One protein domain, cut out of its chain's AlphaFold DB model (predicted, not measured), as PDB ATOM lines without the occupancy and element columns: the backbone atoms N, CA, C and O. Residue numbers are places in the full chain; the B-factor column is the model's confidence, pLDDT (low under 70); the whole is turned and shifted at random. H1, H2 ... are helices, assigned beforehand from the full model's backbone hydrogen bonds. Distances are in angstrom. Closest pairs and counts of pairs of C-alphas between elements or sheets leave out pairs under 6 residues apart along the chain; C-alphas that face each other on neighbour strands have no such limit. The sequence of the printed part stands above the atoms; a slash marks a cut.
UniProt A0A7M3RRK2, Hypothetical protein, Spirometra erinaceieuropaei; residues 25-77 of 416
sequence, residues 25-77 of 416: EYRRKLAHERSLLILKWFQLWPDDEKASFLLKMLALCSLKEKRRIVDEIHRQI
ATOM      1  N   GLU A  25     126.609 136.898 110.669       85.38
ATOM      2  CA  GLU A  25     127.421 136.229 111.683       85.38
ATOM      3  C   GLU A  25     126.778 134.924 112.131       85.38
ATOM      4  O   GLU A  25     127.447 133.886 112.169       85.38
ATOM      5  N   TYR A  26     125.473 134.945 112.402       83.88
ATOM      6  CA  TYR A  26     124.726 133.734 112.728       83.88
ATOM      7  C   TYR A  26     124.784 132.711 111.586       83.88
ATOM      8  O   TYR A  26     125.010 131.522 111.818       83.88
ATOM      9  N   ARG A  27     124.664 133.156 110.328       83.81
ATOM     10  CA  ARG A  27     124.777 132.275 109.155       83.81
ATOM     11  C   ARG A  27     126.159 131.629 109.045       83.81
ATOM     12  O   ARG A  27     126.243 130.439 108.744       83.81
ATOM     13  N   ARG A  28     127.235 132.387 109.299       87.56
ATOM     14  CA  ARG A  28     128.610 131.859 109.328       87.56
ATOM     15  C   ARG A  28     128.792 130.834 110.451       87.56
ATOM     16  O   ARG A  28     129.342 129.767 110.187       87.56
ATOM     17  N   LYS A  29     128.281 131.116 111.656       89.00
ATOM     18  CA  LYS A  29     128.300 130.181 112.799       89.00
ATOM     19  C   LYS A  29     127.576 128.877 112.466       89.00
ATOM     20  O   LYS A  29     128.163 127.807 112.570       89.00
ATOM     21  N   LEU A  30     126.355 128.965 111.942       89.56
ATOM     22  CA  LEU A  30     125.566 127.793 111.562       89.56
ATOM     23  C   LEU A  30     126.232 126.970 110.443       89.56
ATOM     24  O   LEU A  30     126.211 125.741 110.470       89.56
ATOM     25  N   ALA A  31     126.833 127.627 109.447       87.69
ATOM     26  CA  ALA A  31     127.588 126.943 108.397       87.69
ATOM     27  C   ALA A  31     128.824 126.226 108.962       87.69
ATOM     28  O   ALA A  31     129.114 125.098 108.564       87.69
ATOM     29  N   HIS A  32     129.516 126.854 109.915       91.62
ATOM     30  CA  HIS A  32     130.647 126.257 110.611       91.62
ATOM     31  C   HIS A  32     130.228 125.014 111.410       91.62
ATOM     32  O   HIS A  32     130.802 123.946 111.204       91.62
ATOM     33  N   GLU A  33     129.172 125.097 112.222       94.06
ATOM     34  CA  GLU A  33     128.637 123.956 112.981       94.06
ATOM     35  C   GLU A  33     128.231 122.791 112.068       94.06
ATOM     36  O   GLU A  33     128.616 121.643 112.301       94.06
ATOM     37  N   ARG A  34     127.529 123.083 110.964       93.06
ATOM     38  CA  ARG A  34     127.170 122.076 109.951       93.06
ATOM     39  C   ARG A  34     128.410 121.440 109.321       93.06
ATOM     40  O   ARG A  34     128.436 120.227 109.126       93.06
ATOM     41  N   SER A  35     129.442 122.232 109.024       92.94
ATOM     42  CA  SER A  35     130.696 121.716 108.467       92.94
ATOM     43  C   SER A  35     131.414 120.776 109.439       92.94
ATOM     44  O   SER A  35     131.874 119.713 109.026       92.94
ATOM     45  N   LEU A  36     131.437 121.105 110.735       94.38
ATOM     46  CA  LEU A  36     132.043 120.268 111.771       94.38
ATOM     47  C   LEU A  36     131.312 118.932 111.926       94.38
ATOM     48  O   LEU A  36     131.960 117.893 112.050       94.38
ATOM     49  N   LEU A  37     129.976 118.941 111.873       95.25
ATOM     50  CA  LEU A  37     129.181 117.713 111.920       95.25
ATOM     51  C   LEU A  37     129.517 116.789 110.742       95.25
ATOM     52  O   LEU A  37     129.779 115.604 110.944       95.25
ATOM     53  N   ILE A  38     129.563 117.347 109.526       94.19
ATOM     54  CA  ILE A  38     129.925 116.596 108.319       94.19
ATOM     55  C   ILE A  38     131.336 116.025 108.458       94.19
ATOM     56  O   ILE A  38     131.523 114.846 108.187       94.19
ATOM     57  N   LEU A  39     132.313 116.811 108.922       94.88
ATOM     58  CA  LEU A  39     133.685 116.334 109.130       94.88
ATOM     59  C   LEU A  39     133.752 115.191 110.151       94.88
ATOM     60  O   LEU A  39     134.462 114.213 109.921       94.88
ATOM     61  N   LYS A  40     132.988 115.277 111.247       95.25
ATOM     62  CA  LYS A  40     132.930 114.226 112.270       95.25
ATOM     63  C   LYS A  40     132.376 112.918 111.709       95.25
ATOM     64  O   LYS A  40     132.953 111.863 111.949       95.25
ATOM     65  N   TRP A  41     131.281 112.972 110.951       95.19
ATOM     66  CA  TRP A  41     130.728 111.781 110.296       95.19
ATOM     67  C   TRP A  41     131.657 111.250 109.212       95.19
ATOM     68  O   TRP A  41     131.919 110.054 109.162       95.19
ATOM     69  N   PHE A  42     132.226 112.147 108.411       95.56
ATOM     70  CA  PHE A  42     133.151 111.798 107.348       95.56
ATOM     71  C   PHE A  42     134.366 111.033 107.875       95.56
ATOM     72  O   PHE A  42     134.807 110.098 107.225       95.56
ATOM     73  N   GLN A  43     134.891 111.364 109.060       94.25
ATOM     74  CA  GLN A  43     136.004 110.624 109.668       94.25
ATOM     75  C   GLN A  43     135.656 109.167 110.009       94.25
ATOM     76  O   GLN A  43     136.523 108.304 109.869       94.25
ATOM     77  N   LEU A  44     134.409 108.905 110.413       95.81
ATOM     78  CA  LEU A  44     133.922 107.583 110.818       95.81
ATOM     79  C   LEU A  44     133.641 106.652 109.631       95.81
ATOM     80  O   LEU A  44     133.517 105.445 109.824       95.81
ATOM     81  N   TRP A  45     133.526 107.192 108.417       96.06
ATOM     82  CA  TRP A  45     133.201 106.405 107.230       96.06
ATOM     83  C   TRP A  45     134.398 105.595 106.695       96.06
ATOM     84  O   TRP A  45     135.545 106.054 106.787       96.06
ATOM     85  N   PRO A  46     134.160 104.417 106.088       96.00
ATOM     86  CA  PRO A  46     135.158 103.694 105.299       96.00
ATOM     87  C   PRO A  46     135.649 104.504 104.090       96.00
ATOM     88  O   PRO A  46     134.964 105.408 103.606       96.00
ATOM     89  N   ASP A  47     136.825 104.158 103.562       95.00
ATOM     90  CA  ASP A  47     137.462 104.910 102.469       95.00
ATOM     91  C   ASP A  47     136.625 104.935 101.176       95.00
ATOM     92  O   ASP A  47     136.568 105.969 100.504       95.00
ATOM     93  N   ASP A  48     135.896 103.860 100.867       95.44
ATOM     94  CA  ASP A  48     135.004 103.798  99.700       95.44
ATOM     95  C   ASP A  48     133.819 104.770  99.822       95.44
ATOM     96  O   ASP A  48     133.457 105.468  98.868       95.44
ATOM     97  N   GLU A  49     133.229 104.868 101.017       95.38
ATOM     98  CA  GLU A  49     132.130 105.795 101.299       95.38
ATOM     99  C   GLU A  49     132.614 107.246 101.285       95.38
ATOM    100  O   GLU A  49     131.961 108.111 100.693       95.38
ATOM    101  N   LYS A  50     133.803 107.506 101.849       95.88
ATOM    102  CA  LYS A  50     134.481 108.807 101.767       95.88
ATOM    103  C   LYS A  50     134.699 109.223 100.314       95.88
ATOM    104  O   LYS A  50     134.323 110.333  99.935       95.88
ATOM    105  N   ALA A  51     135.258 108.341  99.484       94.50
ATOM    106  CA  ALA A  51     135.509 108.615  98.071       94.50
ATOM    107  C   ALA A  51     134.206 108.883  97.299       94.50
ATOM    108  O   ALA A  51     134.104 109.872  96.570       94.50
ATOM    109  N   SER A  52     133.180 108.053  97.508       96.25
ATOM    110  CA  SER A  52     131.856 108.223  96.896       96.25
ATOM    111  C   SER A  52     131.208 109.555  97.285       96.25
ATOM    112  O   SER A  52     130.685 110.275  96.429       96.25
ATOM    113  N   PHE A  53     131.282 109.936  98.563       95.62
ATOM    114  CA  PHE A  53     130.775 111.219  99.037       95.62
ATOM    115  C   PHE A  53     131.536 112.403  98.432       95.62
ATOM    116  O   PHE A  53     130.906 113.340  97.943       95.62
ATOM    117  N   LEU A  54     132.872 112.354  98.392       94.75
ATOM    118  CA  LEU A  54     133.690 113.399  97.770       94.75
ATOM    119  C   LEU A  54     133.354 113.585  96.284       94.75
ATOM    120  O   LEU A  54     133.248 114.719  95.824       94.75
ATOM    121  N   LEU A  55     133.120 112.499  95.540       95.38
ATOM    122  CA  LEU A  55     132.693 112.569  94.137       95.38
ATOM    123  C   LEU A  55     131.317 113.231  93.983       95.38
ATOM    124  O   LEU A  55     131.136 114.076  93.104       95.38
ATOM    125  N   LYS A  56     130.360 112.903  94.859       95.75
ATOM    126  CA  LYS A  56     129.036 113.549  94.883       95.75
ATOM    127  C   LYS A  56     129.145 115.037  95.223       95.75
ATOM    128  O   LYS A  56     128.530 115.856  94.546       95.75
ATOM    129  N   MET A  57     129.969 115.403  96.205       94.06
ATOM    130  CA  MET A  57     130.239 116.802  96.558       94.06
ATOM    131  C   MET A  57     130.873 117.563  95.391       94.06
ATOM    132  O   MET A  57     130.411 118.646  95.037       94.06
ATOM    133  N   LEU A  58     131.870 116.969  94.730       94.94
ATOM    134  CA  LEU A  58     132.487 117.538  93.536       94.94
ATOM    135  C   LEU A  58     131.469 117.737  92.412       94.94
ATOM    136  O   LEU A  58     131.543 118.746  91.720       94.94
ATOM    137  N   ALA A  59     130.505 116.833  92.222       95.06
ATOM    138  CA  ALA A  59     129.469 116.997  91.201       95.06
ATOM    139  C   ALA A  59     128.623 118.267  91.414       95.06
ATOM    140  O   ALA A  59     128.272 118.921  90.431       95.06
ATOM    141  N   LEU A  60     128.380 118.652  92.672       95.75
ATOM    142  CA  LEU A  60     127.626 119.853  93.052       95.75
ATOM    143  C   LEU A  60     128.436 121.157  92.922       95.75
ATOM    144  O   LEU A  60     127.853 122.236  92.857       95.75
ATOM    145  N   CYS A  61     129.769 121.076  92.867       95.19
ATOM    146  CA  CYS A  61     130.638 122.245  92.744       95.19
ATOM    147  C   CYS A  61     130.670 122.829  91.317       95.19
ATOM    148  O   CYS A  61     130.692 122.116  90.304       95.19
ATOM    149  N   SER A  62     130.805 124.152  91.237       96.50
ATOM    150  CA  SER A  62     131.093 124.891  90.005       96.50
ATOM    151  C   SER A  62     132.497 124.583  89.458       96.50
ATOM    152  O   SER A  62     133.396 124.135  90.170       96.50
ATOM    153  N   LEU A  63     132.736 124.882  88.173       94.75
ATOM    154  CA  LEU A  63     134.057 124.729  87.537       94.75
ATOM    155  C   LEU A  63     135.167 125.512  88.258       94.75
ATOM    156  O   LEU A  63     136.297 125.037  88.342       94.75
ATOM    157  N   LYS A  64     134.854 126.702  88.787       95.75
ATOM    158  CA  LYS A  64     135.813 127.533  89.530       95.75
ATOM    159  C   LYS A  64     136.225 126.870  90.845       95.75
ATOM    160  O   LYS A  64     137.403 126.880  91.186       95.75
ATOM    161  N   GLU A  65     135.272 126.279  91.559       94.50
ATOM    162  CA  GLU A  65     135.525 125.552  92.810       94.50
ATOM    163  C   GLU A  65     136.293 124.257  92.554       94.50
ATOM    164  O   GLU A  65     137.289 124.007  93.225       94.50
ATOM    165  N   LYS A  66     135.918 123.494  91.518       94.94
ATOM    166  CA  LYS A  66     136.658 122.297  91.087       94.94
ATOM    167  C   LYS A  66     138.132 122.600  90.813       94.94
ATOM    168  O   LYS A  66     138.991 121.866  91.283       94.94
ATOM    169  N   ARG A  67     138.436 123.699  90.107       94.31
ATOM    170  CA  ARG A  67     139.829 124.127  89.860       94.31
ATOM    171  C   ARG A  67     140.579 124.424  91.156       94.31
ATOM    172  O   ARG A  67     141.667 123.901  91.338       94.31
ATOM    173  N   ARG A  68     139.970 125.175  92.083       93.62
ATOM    174  CA  ARG A  68     140.575 125.449  93.401       93.62
ATOM    175  C   ARG A  68     140.876 124.165  94.174       93.62
ATOM    176  O   ARG A  68     141.930 124.070  94.788       93.62
ATOM    177  N   ILE A  69     139.962 123.194  94.139       93.56
ATOM    178  CA  ILE A  69     140.159 121.895  94.792       93.56
ATOM    179  C   ILE A  69     141.329 121.146  94.145       93.56
ATOM    180  O   ILE A  69     142.185 120.646  94.862       93.56
ATOM    181  N   VAL A  70     141.410 121.108  92.812       91.31
ATOM    182  CA  VAL A  70     142.540 120.492  92.094       91.31
ATOM    183  C   VAL A  70     143.868 121.155  92.467       91.31
ATOM    184  O   VAL A  70     144.830 120.451  92.760       91.31
ATOM    185  N   ASP A  71     143.918 122.487  92.515       90.38
ATOM    186  CA  ASP A  71     145.126 123.228  92.890       90.38
ATOM    187  C   ASP A  71     145.571 122.904  94.324       90.38
ATOM    188  O   ASP A  71     146.758 122.706  94.579       90.38
ATOM    189  N   GLU A  72     144.626 122.811  95.261       91.81
ATOM    190  CA  GLU A  72     144.919 122.471  96.654       91.81
ATOM    191  C   GLU A  72     145.357 121.007  96.807       91.81
ATOM    192  O   GLU A  72     146.344 120.722  97.483       91.81
ATOM    193  N   ILE A  73     144.710 120.079  96.094       90.50
ATOM    194  CA  ILE A  73     145.141 118.676  96.023       90.50
ATOM    195  C   ILE A  73     146.574 118.586  95.482       90.50
ATOM    196  O   ILE A  73     147.397 117.860  96.035       90.50
ATOM    197  N   HIS A  74     146.904 119.346  94.436       86.31
ATOM    198  CA  HIS A  74     148.254 119.383  93.871       86.31
ATOM    199  C   HIS A  74     149.305 119.962  94.831       86.31
ATOM    200  O   HIS A  74     150.476 119.606  94.712       86.31
ATOM    201  N   ARG A  75     148.924 120.833  95.778       86.81
ATOM    202  CA  ARG A  75     149.834 121.321  96.832       86.81
ATOM    203  C   ARG A  75     150.089 120.276  97.910       86.81
ATOM    204  O   ARG A  75     151.209 120.180  98.400       86.81
ATOM    205  N   GLN A  76     149.060 119.521  98.288       86.44
ATOM    206  CA  GLN A  76     149.145 118.558  99.387       86.44
ATOM    207  C   GLN A  76     149.751 117.221  98.959       86.44
ATOM    208  O   GLN A  76     150.427 116.569  99.752       86.44
ATOM    209  N   ILE A  77     149.530 116.814  97.709       83.12
ATOM    210  CA  ILE A  77     150.068 115.575  97.155       83.12
ATOM    211  C   ILE A  77     151.303 115.925  96.321       83.12
ATOM    212  O   ILE A  77     151.156 116.489  95.233       83.12
TER     213      ILE A  77
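This is residues 25 to 77 of the 416 residues of the protein "Hypothetical protein" of Spirometra erinaceieuropaei (UniProt A0A7M3RRK2). Three helices in a row along the chain make an open zigzag: H1 and H2 form one V that meets near Phe 42 and Lys 50, and H3 folds back from the far end of H2 in a second V, slanting out of the plane of the first. The two Vs have few contacts, and both ends of the printed part stick out, with residues 25 to 40 making a long free arm and residues 70 to 77 a shorter one. The printed part has 53 residues, with three named helices in the order H1, H2, H3 and no named strand, and its class is all helix. The whole is loose, with a radius of gyration of the C-alphas of 13.0 A, and its C-alphas span 32 by 28 by 21 A along the three main axes.

H1 covers residues 25 to 44, Glu 25 to Leu 44, and is the longest helix, 29.4 A from first to last C-alpha. It begins at C-alpha 25, at (127.421, 136.229, 111.683), and ends at C-alpha 44, at (133.922, 107.583, 110.818). After Trp 45 and Pro 46 comes H2, residues 47 to 60, 20.2 A long. After Cys 61 and Ser 62 comes H3, residues 63 to 76, also 20.2 A long, which ends at C-alpha 76, at (149.145, 118.558, 99.387). Ile 77 follows as the last printed residue.

H1 and H2 are close but not clearly touching, and their closest C-alphas, those of Phe 42 and Lys 50, are 6.5 A apart. They run opposite ways at a shallow tilt of 34 degrees, only just short of steep, and their centres are 17.1 A apart. H2 and H3 are also close but not clearly touching, and their closest C-alphas, those of Leu 58 and Lys 66, are 6.8 A apart. They run opposite ways at a steep tilt of 37 degrees, only just past shallow, and their centres are 15.1 A apart. H1 and H3 are apart. In H2 and H3 every O i to N i+4 pair is within hydrogen-bond range, and in H1 15 of 16 are.

The two C-alphas farthest apart are those of Glu 25 and Asp 48, at 35.4 A, and the first and last printed C-alphas, of Glu 25 and Ile 77, are 33.9 A apart. The printed part has no cut. The links from H1 to H2 and from H2 to H3 are both tight, with two residues each. Residues 25 to 40, which belong to H1, stand free, as do residues 70 to 77, of which 70 to 76 belong to H3. The mean pLDDT of the printed part of this model is 92.8, and no printed residue is under 70.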